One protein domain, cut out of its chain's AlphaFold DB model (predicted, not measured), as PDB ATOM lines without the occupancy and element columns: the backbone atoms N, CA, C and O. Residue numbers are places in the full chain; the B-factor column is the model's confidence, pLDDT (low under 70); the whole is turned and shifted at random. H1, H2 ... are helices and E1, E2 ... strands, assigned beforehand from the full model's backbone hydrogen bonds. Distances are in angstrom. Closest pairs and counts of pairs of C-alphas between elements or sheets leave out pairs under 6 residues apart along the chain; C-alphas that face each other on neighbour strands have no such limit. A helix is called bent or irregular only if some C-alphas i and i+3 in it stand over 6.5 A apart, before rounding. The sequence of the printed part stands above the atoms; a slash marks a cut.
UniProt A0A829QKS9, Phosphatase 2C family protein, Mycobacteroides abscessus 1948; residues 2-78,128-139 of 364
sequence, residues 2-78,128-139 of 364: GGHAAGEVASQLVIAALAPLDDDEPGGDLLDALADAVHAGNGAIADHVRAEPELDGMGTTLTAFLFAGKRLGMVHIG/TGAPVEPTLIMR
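This is residues 2 to 78 and 128 to 139 of the 364 residues of the protein "Phosphatase 2C family protein" of Mycobacteroides abscessus 1948 (UniProt A0A829QKS9). A helical hairpin, H1 and H2, covers one face of a small sheet of three strands in two layers, and the other face is bare of named helices. H2 comes close to the sheet with its residues 30 to 38, and H1 is near the edge strand E1. The 89 printed residues, of mixed class, hold two named helices and then three named strands, with sheet order E1, E2, E3, antiparallel throughout. The whole is compact, with a radius of gyration of the C-alphas of 13.6 A, and rod-shaped, spanning 44 by 22 by 19 A.

H1, residues 7 to 22, starts at C-alpha 7 (-35.826, -40.883, 14.834) and is 23.6 A long, with a kink of 27 degrees near residue 16. It is only just irregular: C-alphas 17 and 20 are 6.9 A apart. H2, residues 30 to 51, measures 31.7 A. E1, residues 62 to 68, measures 19.7 A; E2, residues 71 to 77, 20.3 A; E3, residues 135 to 139, 13.0 A, ending at C-alpha 139 (-53.962, -28.218, 34.698).

H1 and H2 touch, closest at the C-alphas of Val 14 and Gly 41, 4.2 A; they run opposite ways at a shallow tilt of 34 degrees, only just short of steep. H2 is on the sheet at a height of 11.5 A, over E1 and E2, along the strands at 26 degrees to E2 on the local plane. Its closest C-alphas to E2 are Leu 30 and Gly 73, 5.6 A. The hairpin E1 and E2 has N 66 and O 73 within hydrogen-bond range at 2.8 A; E2 and E3 have N 74 and O 137 at 2.8 A. Every O i to N i+4 pair is within range in H2, 9 of 12 in H1.

The C-alphas of Glu 54 and Lys 70 are farthest apart, 44.2 A. Residues 79 to 127 are not printed; C-alphas 78 and 128 are 11.1 A apart across the cut. Of the links printed whole, none is long. The pLDDT is under 70 at residues 2 to 5 and 24 to 28.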
ATOM      1  N   GLY A   2     -34.070 -34.904  13.387       46.91
ATOM      2  CA  GLY A   2     -33.792 -35.133  11.965       46.91
ATOM      3  C   GLY A   2     -32.291 -35.107  11.660       46.91
ATOM      4  O   GLY A   2     -31.717 -34.051  11.433       46.91
ATOM      5  N   GLY A   3     -31.634 -36.266  11.663       50.72
ATOM      6  CA  GLY A   3     -30.205 -36.364  11.316       50.72
ATOM      7  C   GLY A   3     -29.656 -37.788  11.339       50.72
ATOM      8  O   GLY A   3     -28.776 -38.132  10.553       50.72
ATOM      9  N   HIS A   4     -30.255 -38.645  12.165       53.69
ATOM     10  CA  HIS A   4     -30.004 -40.081  12.196       53.69
ATOM     11  C   HIS A   4     -31.278 -40.810  11.763       53.69
ATOM     12  O   HIS A   4     -32.375 -40.454  12.192       53.69
ATOM     13  N   ALA A   5     -31.150 -41.828  10.909       55.25
ATOM     14  CA  ALA A   5     -32.261 -42.578  10.307       55.25
ATOM     15  C   ALA A   5     -33.190 -43.300  11.316       55.25
ATOM     16  O   ALA A   5     -34.119 -43.989  10.915       55.25
ATOM     17  N   ALA A   6     -32.957 -43.137  12.618       75.00
ATOM     18  CA  ALA A   6     -33.611 -43.857  13.700       75.00
ATOM     19  C   ALA A   6     -34.654 -43.025  14.478       75.00
ATOM     20  O   ALA A   6     -35.330 -43.559  15.355       75.00
ATOM     21  N   GLY A   7     -34.835 -41.736  14.157       82.38
ATOM     22  CA  GLY A   7     -35.826 -40.883  14.834       82.38
ATOM     23  C   GLY A   7     -37.275 -41.369  14.678       82.38
ATOM     24  O   GLY A   7     -38.062 -41.250  15.610       82.38
ATOM     25  N   GLU A   8     -37.610 -41.978  13.534       83.00
ATOM     26  CA  GLU A   8     -38.933 -42.577  13.285       83.00
ATOM     27  C   GLU A   8     -39.226 -43.788  14.183       83.00
ATOM     28  O   GLU A   8     -40.370 -44.012  14.567       83.00
ATOM     29  N   VAL A   9     -38.194 -44.563  14.533       86.31
ATOM     30  CA  VAL A   9     -38.331 -45.738  15.400       86.31
ATOM     31  C   VAL A   9     -38.487 -45.289  16.847       86.31
ATOM     32  O   VAL A   9     -39.365 -45.782  17.552       86.31
ATOM     33  N   ALA A  10     -37.686 -44.310  17.275       89.50
ATOM     34  CA  ALA A  10     -37.774 -43.749  18.617       89.50
ATOM     35  C   ALA A  10     -39.160 -43.142  18.895       89.50
ATOM     36  O   ALA A  10     -39.760 -43.452  19.923       89.50
ATOM     37  N   SER A  11     -39.698 -42.336  17.972       90.19
ATOM     38  CA  SER A  11     -41.036 -41.749  18.134       90.19
ATOM     39  C   SER A  11     -42.129 -42.819  18.178       90.19
ATOM     40  O   SER A  11     -43.016 -42.748  19.025       90.19
ATOM     41  N   GLN A  12     -42.036 -43.862  17.346       88.44
ATOM     42  CA  GLN A  12     -42.984 -44.977  17.360       88.44
ATOM     43  C   GLN A  12     -42.988 -45.735  18.692       88.44
ATOM     44  O   GLN A  12     -44.064 -46.008  19.222       88.44
ATOM     45  N   LEU A  13     -41.814 -46.071  19.232       91.62
ATOM     46  CA  LEU A  13     -41.700 -46.797  20.502       91.62
ATOM     47  C   LEU A  13     -42.329 -46.016  21.659       91.62
ATOM     48  O   LEU A  13     -43.035 -46.595  22.481       91.62
ATOM     49  N   VAL A  14     -42.108 -44.701  21.695       93.88
ATOM     50  CA  VAL A  14     -42.657 -43.838  22.746       93.88
ATOM     51  C   VAL A  14     -44.170 -43.707  22.619       93.88
ATOM     52  O   VAL A  14     -44.873 -43.920  23.601       93.88
ATOM     53  N   ILE A  15     -44.700 -43.423  21.426       92.75
ATOM     54  CA  ILE A  15     -46.155 -43.305  21.245       92.75
ATOM     55  C   ILE A  15     -46.858 -44.641  21.526       92.75
ATOM     56  O   ILE A  15     -47.914 -44.648  22.150       92.75
ATOM     57  N   ALA A  16     -46.260 -45.774  21.147       89.94
ATOM     58  CA  ALA A  16     -46.808 -47.096  21.455       89.94
ATOM     59  C   ALA A  16     -46.875 -47.384  22.966       89.94
ATOM     60  O   ALA A  16     -47.770 -48.103  23.399       89.94
ATOM     61  N   ALA A  17     -45.960 -46.824  23.763       91.94
ATOM     62  CA  ALA A  17     -45.997 -46.942  25.220       91.94
ATOM     63  C   ALA A  17     -47.086 -46.065  25.863       91.94
ATOM     64  O   ALA A  17     -47.604 -46.429  26.915       91.94
ATOM     65  N   LEU A  18     -47.445 -44.937  25.237       91.50
ATOM     66  CA  LEU A  18     -48.491 -44.032  25.726       91.50
ATOM     67  C   LEU A  18     -49.900 -44.423  25.262       91.50
ATOM     68  O   LEU A  18     -50.858 -44.121  25.964       91.50
ATOM     69  N   ALA A  19     -50.038 -45.083  24.110       88.81
ATOM     70  CA  ALA A  19     -51.336 -45.435  23.527       88.81
ATOM     71  C   ALA A  19     -52.307 -46.168  24.484       88.81
ATOM     72  O   ALA A  19     -53.487 -45.832  24.459       88.81
ATOM     73  N   PRO A  20     -51.862 -47.095  25.362       87.56
ATOM     74  CA  PRO A  20     -52.761 -47.763  26.309       87.56
ATOM     75  C   PRO A  20     -53.420 -46.828  27.332       87.56
ATOM     76  O   PRO A  20     -54.416 -47.206  27.935       87.56
ATOM     77  N   LEU A  21     -52.886 -45.617  27.543       86.12
ATOM     78  CA  LEU A  21     -53.489 -44.637  28.453       86.12
ATOM     79  C   LEU A  21     -54.822 -44.074  27.930       86.12
ATOM     80  O   LEU A  21     -55.539 -43.449  28.703       86.12
ATOM     81  N   ASP A  22     -55.138 -44.269  26.645       82.56
ATOM     82  CA  ASP A  22     -56.385 -43.806  26.019       82.56
ATOM     83  C   ASP A  22     -57.533 -44.836  26.134       82.56
ATOM     84  O   ASP A  22     -58.684 -44.514  25.853       82.56
ATOM     85  N   ASP A  23     -57.236 -46.076  26.551       71.94
ATOM     86  CA  ASP A  23     -58.224 -47.165  26.641       71.94
ATOM     87  C   ASP A  23     -58.975 -47.202  27.990       71.94
ATOM     88  O   ASP A  23     -60.101 -47.702  28.056       71.94
ATOM     89  N   ASP A  24     -58.379 -46.665  29.061       60.91
ATOM     90  CA  ASP A  24     -58.927 -46.687  30.423       60.91
ATOM     91  C   ASP A  24     -59.297 -45.273  30.900       60.91
ATOM     92  O   ASP A  24     -58.536 -44.323  30.727       60.91
ATOM     93  N   GLU A  25     -60.441 -45.122  31.581       62.03
ATOM     94  CA  GLU A  25     -60.716 -43.899  32.344       62.03
ATOM     95  C   GLU A  25     -59.637 -43.792  33.437       62.03
ATOM     96  O   GLU A  25     -59.551 -44.716  34.254       62.03
ATOM     97  N   PRO A  26     -58.791 -42.738  33.475       61.06
ATOM     98  CA  PRO A  26     -57.642 -42.703  34.378       61.06
ATOM     99  C   PRO A  26     -58.084 -42.668  35.848       61.06
ATOM    100  O   PRO A  26     -58.259 -41.615  36.466       61.06
ATOM    101  N   GLY A  27     -58.286 -43.844  36.432       54.47
ATOM    102  CA  GLY A  27     -58.604 -44.049  37.835       54.47
ATOM    103  C   GLY A  27     -57.333 -43.977  38.672       54.47
ATOM    104  O   GLY A  27     -56.887 -44.991  39.194       54.47
ATOM    105  N   GLY A  28     -56.708 -42.801  38.772       68.19
ATOM    106  CA  GLY A  28     -55.438 -42.647  39.487       68.19
ATOM    107  C   GLY A  28     -54.848 -41.238  39.448       68.19
ATOM    108  O   GLY A  28     -55.525 -40.272  39.083       68.19
ATOM    109  N   ASP A  29     -53.580 -41.123  39.856       83.69
ATOM    110  CA  ASP A  29     -52.778 -39.923  39.617       83.69
ATOM    111  C   ASP A  29     -52.348 -39.898  38.142       83.69
ATOM    112  O   ASP A  29     -51.575 -40.737  37.676       83.69
ATOM    113  N   LEU A  30     -52.896 -38.937  37.400       87.19
ATOM    114  CA  LEU A  30     -52.607 -38.713  35.983       87.19
ATOM    115  C   LEU A  30     -51.112 -38.518  35.718       87.19
ATOM    116  O   LEU A  30     -50.624 -38.916  34.662       87.19
ATOM    117  N   LEU A  31     -50.400 -37.864  36.641       90.94
ATOM    118  CA  LEU A  31     -48.988 -37.554  36.450       90.94
ATOM    119  C   LEU A  31     -48.125 -38.803  36.594       90.94
ATOM    120  O   LEU A  31     -47.215 -38.977  35.790       90.94
ATOM    121  N   ASP A  32     -48.447 -39.679  37.545       91.25
ATOM    122  CA  ASP A  32     -47.742 -40.951  37.723       91.25
ATOM    123  C   ASP A  32     -47.956 -41.862  36.510       91.25
ATOM    124  O   ASP A  32     -46.995 -42.398  35.964       91.25
ATOM    125  N   ALA A  33     -49.194 -41.958  36.008       91.12
ATOM    126  CA  ALA A  33     -49.496 -42.739  34.806       91.12
ATOM    127  C   ALA A  33     -48.725 -42.232  33.571       91.12
ATOM    128  O   ALA A  33     -48.178 -43.022  32.799       91.12
ATOM    129  N   LEU A  34     -48.641 -40.907  33.401       92.94
ATOM    130  CA  LEU A  34     -47.827 -40.295  32.353       92.94
ATOM    131  C   LEU A  34     -46.334 -40.575  32.564       92.94
ATOM    132  O   LEU A  34     -45.656 -40.957  31.612       92.94
ATOM    133  N   ALA A  35     -45.818 -40.408  33.783       93.69
ATOM    134  CA  ALA A  35     -44.415 -40.651  34.108       93.69
ATOM    135  C   ALA A  35     -44.011 -42.099  33.796       93.69
ATOM    136  O   ALA A  35     -43.034 -42.327  33.079       93.69
ATOM    137  N   ASP A  36     -44.806 -43.065  34.255       93.06
ATOM    138  CA  ASP A  36     -44.582 -44.491  34.032       93.06
ATOM    139  C   ASP A  36     -44.583 -44.835  32.538       93.06
ATOM    140  O   ASP A  36     -43.682 -45.532  32.063       93.06
ATOM    141  N   ALA A  37     -45.532 -44.295  31.764       93.50
ATOM    142  CA  ALA A  37     -45.584 -44.504  30.318       93.50
ATOM    143  C   ALA A  37     -44.371 -43.896  29.593       93.50
ATOM    144  O   ALA A  37     -43.804 -44.524  28.693       93.50
ATOM    145  N   VAL A  38     -43.914 -42.706  30.005       95.12
ATOM    146  CA  VAL A  38     -42.696 -42.089  29.456       95.12
ATOM    147  C   VAL A  38     -41.457 -42.912  29.794       95.12
ATOM    148  O   VAL A  38     -40.628 -43.155  28.912       95.12
ATOM    149  N   HIS A  39     -41.324 -43.386  31.033       95.12
ATOM    150  CA  HIS A  39     -40.210 -44.241  31.433       95.12
ATOM    151  C   HIS A  39     -40.223 -45.582  30.695       95.12
ATOM    152  O   HIS A  39     -39.165 -46.033  30.252       95.12
ATOM    153  N   ALA A  40     -41.397 -46.183  30.489       94.56
ATOM    154  CA  ALA A  40     -41.552 -47.394  29.691       94.56
ATOM    155  C   ALA A  40     -41.133 -47.169  28.228       94.56
ATOM    156  O   ALA A  40     -40.340 -47.942  27.689       94.56
ATOM    157  N   GLY A  41     -41.588 -46.076  27.604       94.44
ATOM    158  CA  GLY A  41     -41.199 -45.705  26.240       94.44
ATOM    159  C   GLY A  41     -39.697 -45.442  26.102       94.44
ATOM    160  O   GLY A  41     -39.053 -45.933  25.174       94.44
ATOM    161  N   ASN A  42     -39.098 -44.735  27.062       95.12
ATOM    162  CA  ASN A  42     -37.658 -44.484  27.085       95.12
ATOM    163  C   ASN A  42     -36.849 -45.775  27.328       95.12
ATOM    164  O   ASN A  42     -35.820 -45.994  26.690       95.12
ATOM    165  N   GLY A  43     -37.337 -46.675  28.185       94.62
ATOM    166  CA  GLY A  43     -36.767 -48.011  28.367       94.62
ATOM    167  C   GLY A  43     -36.804 -48.841  27.081       94.62
ATOM    168  O   GLY A  43     -35.805 -49.468  26.727       94.62
ATOM    169  N   ALA A  44     -37.902 -48.769  26.322       93.31
ATOM    170  CA  ALA A  44     -38.023 -49.436  25.028       93.31
ATOM    171  C   ALA A  44     -37.001 -48.915  24.000       93.31
ATOM    172  O   ALA A  44     -36.421 -49.711  23.259       93.31
ATOM    173  N   ILE A  45     -36.717 -47.604  23.988       92.50
ATOM    174  CA  ILE A  45     -35.623 -47.024  23.187       92.50
ATOM    175  C   ILE A  45     -34.281 -47.644  23.605       92.50
ATOM    176  O   ILE A  45     -33.541 -48.131  22.749       92.50
ATOM    177  N   ALA A  46     -33.980 -47.689  24.907       92.50
ATOM    178  CA  ALA A  46     -32.724 -48.242  25.418       92.50
ATOM    179  C   ALA A  46     -32.534 -49.726  25.056       92.50
ATOM    180  O   ALA A  46     -31.443 -50.150  24.663       92.50
ATOM    181  N   ASP A  47     -33.597 -50.522  25.168       93.00
ATOM    182  CA  ASP A  47     -33.584 -51.938  24.812       93.00
ATOM    183  C   ASP A  47     -33.382 -52.145  23.307       93.00
ATOM    184  O   ASP A  47     -32.640 -53.045  22.901       93.00
ATOM    185  N   HIS A  48     -33.969 -51.278  22.480       90.62
ATOM    186  CA  HIS A  48     -33.814 -51.334  21.032       90.62
ATOM    187  C   HIS A  48     -32.394 -50.945  20.585       90.62
ATOM    188  O   HIS A  48     -31.801 -51.668  19.788       90.62
ATOM    189  N   VAL A  49     -31.787 -49.896  21.165       89.50
ATOM    190  CA  VAL A  49     -30.366 -49.555  20.921       89.50
ATOM    191  C   VAL A  49     -29.440 -50.695  21.359       89.50
ATOM    192  O   VAL A  49     -28.463 -51.003  20.681       89.50
ATOM    193  N   ARG A  50     -29.748 -51.377  22.471       89.12
ATOM    194  CA  ARG A  50     -28.954 -52.529  22.932       89.12
ATOM    195  C   ARG A  50     -29.016 -53.705  21.954       89.12
ATOM    196  O   ARG A  50     -28.026 -54.422  21.808       89.12
ATOM    197  N   ALA A  51     -30.165 -53.918  21.315       90.12
ATOM    198  CA  ALA A  51     -30.343 -54.952  20.300       90.12
ATOM    199  C   ALA A  51     -29.678 -54.581  18.964       90.12
ATOM    200  O   ALA A  51     -29.095 -55.448  18.310       90.12
ATOM    201  N   GLU A  52     -29.731 -53.303  18.585       87.19
ATOM    202  CA  GLU A  52     -29.203 -52.770  17.327       87.19
ATOM    203  C   GLU A  52     -28.313 -51.536  17.589       87.19
ATOM    204  O   GLU A  52     -28.766 -50.401  17.437       87.19
ATOM    205  N   PRO A  53     -27.021 -51.727  17.941       85.44
ATOM    206  CA  PRO A  53     -26.119 -50.625  18.301       85.44
ATOM    207  C   PRO A  53     -25.880 -49.589  17.192       85.44
ATOM    208  O   PRO A  53     -25.383 -48.502  17.455       85.44
ATOM    209  N   GLU A  54     -26.225 -49.909  15.942       83.56
ATOM    210  CA  GLU A  54     -26.172 -48.976  14.808       83.56
ATOM    211  C   GLU A  54     -27.205 -47.839  14.925       83.56
ATOM    212  O   GLU A  54     -27.086 -46.828  14.234       83.56
ATOM    213  N   LEU A  55     -28.205 -47.998  15.801       82.12
ATOM    214  CA  LEU A  55     -29.226 -46.999  16.121       82.12
ATOM    215  C   LEU A  55     -28.833 -46.119  17.317       82.12
ATOM    216  O   LEU A  55     -29.657 -45.341  17.801       82.12
ATOM    217  N   ASP A  56     -27.594 -46.230  17.806       80.62
ATOM    218  CA  ASP A  56     -27.084 -45.351  18.856       80.62
ATOM    219  C   ASP A  56     -27.180 -43.874  18.433       80.62
ATOM    220  O   ASP A  56     -26.930 -43.502  17.282       80.62
ATOM    221  N   GLY A  57     -27.610 -43.032  19.371       82.12
ATOM    222  CA  GLY A  57     -27.981 -41.640  19.110       82.12
ATOM    223  C   GLY A  57     -29.413 -41.426  18.601       82.12
ATOM    224  O   GLY A  57     -29.788 -40.282  18.333       82.12
ATOM    225  N   MET A  58     -30.240 -42.475  18.482       87.31
ATOM    226  CA  MET A  58     -31.669 -42.284  18.231       87.31
ATOM    227  C   MET A  58     -32.359 -41.579  19.397       87.31
ATOM    228  O   MET A  58     -32.046 -41.804  20.565       87.31
ATOM    229  N   GLY A  59     -33.340 -40.745  19.075       89.56
ATOM    230  CA  GLY A  59     -34.161 -40.123  20.092       89.56
ATOM    231  C   GLY A  59     -35.342 -39.359  19.529       89.56
ATOM    232  O   GLY A  59     -35.414 -39.059  18.332       89.56
ATOM    233  N   THR A  60     -36.274 -39.052  20.418       92.56
ATOM    234  CA  THR A  60     -37.520 -38.362  20.098       92.56
ATOM    235  C   THR A  60     -37.859 -37.349  21.178       92.56
ATOM    236  O   THR A  60     -37.472 -37.493  22.337       92.56
ATOM    237  N   THR A  61     -38.590 -36.319  20.786       94.12
ATOM    238  CA  THR A  61     -39.291 -35.444  21.719       94.12
ATOM    239  C   THR A  61     -40.610 -36.094  22.115       94.12
ATOM    240  O   THR A  61     -41.059 -37.053  21.472       94.12
ATOM    241  N   LEU A  62     -41.220 -35.586  23.179       95.69
ATOM    242  CA  LEU A  62     -42.556 -35.989  23.580       95.69
ATOM    243  C   LEU A  62     -43.282 -34.817  24.226       95.69
ATOM    244  O   LEU A  62     -42.812 -34.257  25.211       95.69
ATOM    245  N   THR A  63     -44.462 -34.512  23.702       96.38
ATOM    246  CA  THR A  63     -45.432 -33.625  24.341       96.38
ATOM    247  C   THR A  63     -46.782 -34.314  24.250       96.38
ATOM    248  O   THR A  63     -47.224 -34.634  23.148       96.38
ATOM    249  N   ALA A  64     -47.405 -34.597  25.391       95.50
ATOM    250  CA  ALA A  64     -48.663 -35.333  25.440       95.50
ATOM    251  C   ALA A  64     -49.592 -34.800  26.529       95.50
ATOM    252  O   ALA A  64     -49.154 -34.225  27.531       95.50
ATOM    253  N   PHE A  65     -50.881 -35.029  26.302       94.25
ATOM    254  CA  PHE A  65     -51.972 -34.675  27.188       94.25
ATOM    255  C   PHE A  65     -52.770 -35.917  27.565       94.25
ATOM    256  O   PHE A  65     -53.052 -36.743  26.702       94.25
ATOM    257  N   LEU A  66     -53.161 -36.012  28.833       92.06
ATOM    258  CA  LEU A  66     -54.077 -37.026  29.342       92.06
ATOM    259  C   LEU A  66     -55.228 -36.340  30.079       92.06
ATOM    260  O   LEU A  66     -55.010 -35.638  31.069       92.06
ATOM    261  N   PHE A  67     -56.448 -36.535  29.586       87.69
ATOM    262  CA  PHE A  67     -57.658 -35.941  30.152       87.69
ATOM    263  C   PHE A  67     -58.349 -36.928  31.102       87.69
ATOM    264  O   PHE A  67     -58.568 -38.083  30.752       87.69
ATOM    265  N   ALA A  68     -58.756 -36.459  32.283       85.12
ATOM    266  CA  ALA A  68     -59.712 -37.159  33.143       85.12
ATOM    267  C   ALA A  68     -60.735 -36.169  33.708       85.12
ATOM    268  O   ALA A  68     -60.478 -35.438  34.676       85.12
ATOM    269  N   GLY A  69     -61.910 -36.139  33.078       81.81
ATOM    270  CA  GLY A  69     -62.947 -35.148  33.350       81.81
ATOM    271  C   GLY A  69     -62.418 -33.726  33.144       81.81
ATOM    272  O   GLY A  69     -62.005 -33.364  32.050       81.81
ATOM    273  N   LYS A  70     -62.398 -32.925  34.217       84.12
ATOM    274  CA  LYS A  70     -61.912 -31.529  34.203       84.12
ATOM    275  C   LYS A  70     -60.403 -31.385  34.424       84.12
ATOM    276  O   LYS A  70     -59.891 -30.270  34.443       84.12
ATOM    277  N   ARG A  71     -59.685 -32.484  34.666       87.88
ATOM    278  CA  ARG A  71     -58.241 -32.466  34.933       87.88
ATOM    279  C   ARG A  71     -57.470 -32.871  33.684       87.88
ATOM    280  O   ARG A  71     -57.858 -33.814  32.999       87.88
ATOM    281  N   LEU A  72     -56.368 -32.174  33.439       91.00
ATOM    282  CA  LEU A  72     -55.467 -32.387  32.317       91.00
ATOM    283  C   LEU A  72     -54.044 -32.601  32.832       91.00
ATOM    284  O   LEU A  72     -53.419 -31.678  33.358       91.00
ATOM    285  N   GLY A  73     -53.525 -33.809  32.636       93.38
ATOM    286  CA  GLY A  73     -52.106 -34.106  32.779       93.38
ATOM    287  C   GLY A  73     -51.354 -33.751  31.516       93.38
ATOM    288  O   GLY A  73     -51.763 -34.129  30.425       93.38
ATOM    289  N   MET A  74     -50.250 -33.033  31.668       95.00
ATOM    290  CA  MET A  74     -49.328 -32.722  30.590       95.00
ATOM    291  C   MET A  74     -47.959 -33.299  30.917       95.00
ATOM    292  O   MET A  74     -47.429 -33.065  32.005       95.00
ATOM    293  N   VAL A  75     -47.372 -33.988  29.943       96.25
ATOM    294  CA  VAL A  75     -45.967 -34.395  29.972       96.25
ATOM    295  C   VAL A  75     -45.229 -33.779  28.794       96.25
ATOM    296  O   VAL A  75     -45.757 -33.732  27.681       96.25
ATOM    297  N   HIS A  76     -44.024 -33.273  29.039       96.50
ATOM    298  CA  HIS A  76     -43.234 -32.584  28.027       96.50
ATOM    299  C   HIS A  76     -41.726 -32.798  28.198       96.50
ATOM    300  O   HIS A  76     -41.182 -32.662  29.297       96.50
ATOM    301  N   ILE A  77     -41.058 -33.107  27.087       95.25
ATOM    302  CA  ILE A  77     -39.604 -33.129  26.937       95.25
ATOM    303  C   ILE A  77     -39.220 -32.825  25.482       95.25
ATOM    304  O   ILE A  77     -39.721 -33.452  24.541       95.25
ATOM    305  N   GLY A  78     -38.291 -31.890  25.300       93.75
ATOM    306  CA  GLY A  78     -37.803 -31.461  23.990       93.75
ATOM    307  C   GLY A  78     -38.364 -30.117  23.543       93.75
ATOM    308  O   GLY A  78     -38.694 -29.265  24.357       93.75
ATOM    309  N   THR A 128     -33.807 -40.608  24.707       92.00
ATOM    310  CA  THR A 128     -32.699 -41.296  24.008       92.00
ATOM    311  C   THR A 128     -32.385 -42.679  24.587       92.00
ATOM    312  O   THR A 128     -31.441 -43.335  24.159       92.00
ATOM    313  N   GLY A 129     -33.152 -43.134  25.580       88.94
ATOM    314  CA  GLY A 129     -32.877 -44.349  26.348       88.94
ATOM    315  C   GLY A 129     -31.966 -44.137  27.560       88.94
ATOM    316  O   GLY A 129     -31.824 -45.036  28.389       88.94
ATOM    317  N   ALA A 130     -31.378 -42.948  27.714       89.88
ATOM    318  CA  ALA A 130     -30.714 -42.544  28.952       89.88
ATOM    319  C   ALA A 130     -31.744 -42.100  30.012       89.88
ATOM    320  O   ALA A 130     -32.843 -41.683  29.641       89.88
ATOM    321  N   PRO A 131     -31.424 -42.150  31.320       89.56
ATOM    322  CA  PRO A 131     -32.292 -41.601  32.359       89.56
ATOM    323  C   PRO A 131     -32.597 -40.120  32.111       89.56
ATOM    324  O   PRO A 131     -31.682 -39.316  31.921       89.56
ATOM    325  N   VAL A 132     -33.880 -39.774  32.113       89.25
ATOM    326  CA  VAL A 132     -34.385 -38.418  31.887       89.25
ATOM    327  C   VAL A 132     -35.595 -38.183  32.777       89.25
ATOM    328  O   VAL A 132     -36.419 -39.076  32.955       89.25
ATOM    329  N   GLU A 133     -35.698 -36.969  33.300       90.94
ATOM    330  CA  GLU A 133     -36.860 -36.503  34.053       90.94
ATOM    331  C   GLU A 133     -37.720 -35.659  33.109       90.94
ATOM    332  O   GLU A 133     -37.221 -34.633  32.641       90.94
ATOM    333  N   PRO A 134     -38.946 -36.058  32.744       92.69
ATOM    334  CA  PRO A 134     -39.820 -35.220  31.934       92.69
ATOM    335  C   PRO A 134     -40.461 -34.107  32.774       92.69
ATOM    336  O   PRO A 134     -40.593 -34.205  33.992       92.69
ATOM    337  N   THR A 135     -40.896 -33.032  32.119       94.19
ATOM    338  CA  THR A 135     -41.702 -31.997  32.776       94.19
ATOM    339  C   THR A 135     -43.141 -32.490  32.885       94.19
ATOM    340  O   THR A 135     -43.767 -32.760  31.862       94.19
ATOM    341  N   LEU A 136     -43.662 -32.595  34.107       94.12
ATOM    342  CA  LEU A 136     -45.023 -33.045  34.407       94.12
ATOM    343  C   LEU A 136     -45.812 -31.901  35.043       94.12
ATOM    344  O   LEU A 136     -45.382 -31.324  36.042       94.12
ATOM    345  N   ILE A 137     -46.952 -31.544  34.451       93.69
ATOM    346  CA  ILE A 137     -47.778 -30.417  34.902       93.69
ATOM    347  C   ILE A 137     -49.243 -30.840  34.918       93.69
ATOM    348  O   ILE A 137     -49.746 -31.408  33.952       93.69
ATOM    349  N   MET A 138     -49.937 -30.517  36.009       92.56
ATOM    350  CA  MET A 138     -51.384 -30.677  36.120       92.56
ATOM    351  C   MET A 138     -52.090 -29.350  35.869       92.56
ATOM    352  O   MET A 138     -51.684 -28.311  36.395       92.56
ATOM    353  N   ARG A 139     -53.147 -29.382  35.057       90.69
ATOM    354  CA  ARG A 139     -53.962 -28.218  34.698       90.69
ATOM    355  C   ARG A 139     -55.448 -28.550  34.775       90.69
ATOM    356  O   ARG A 139     -55.845 -29.712  34.748       90.69
TER     357      ARG A 139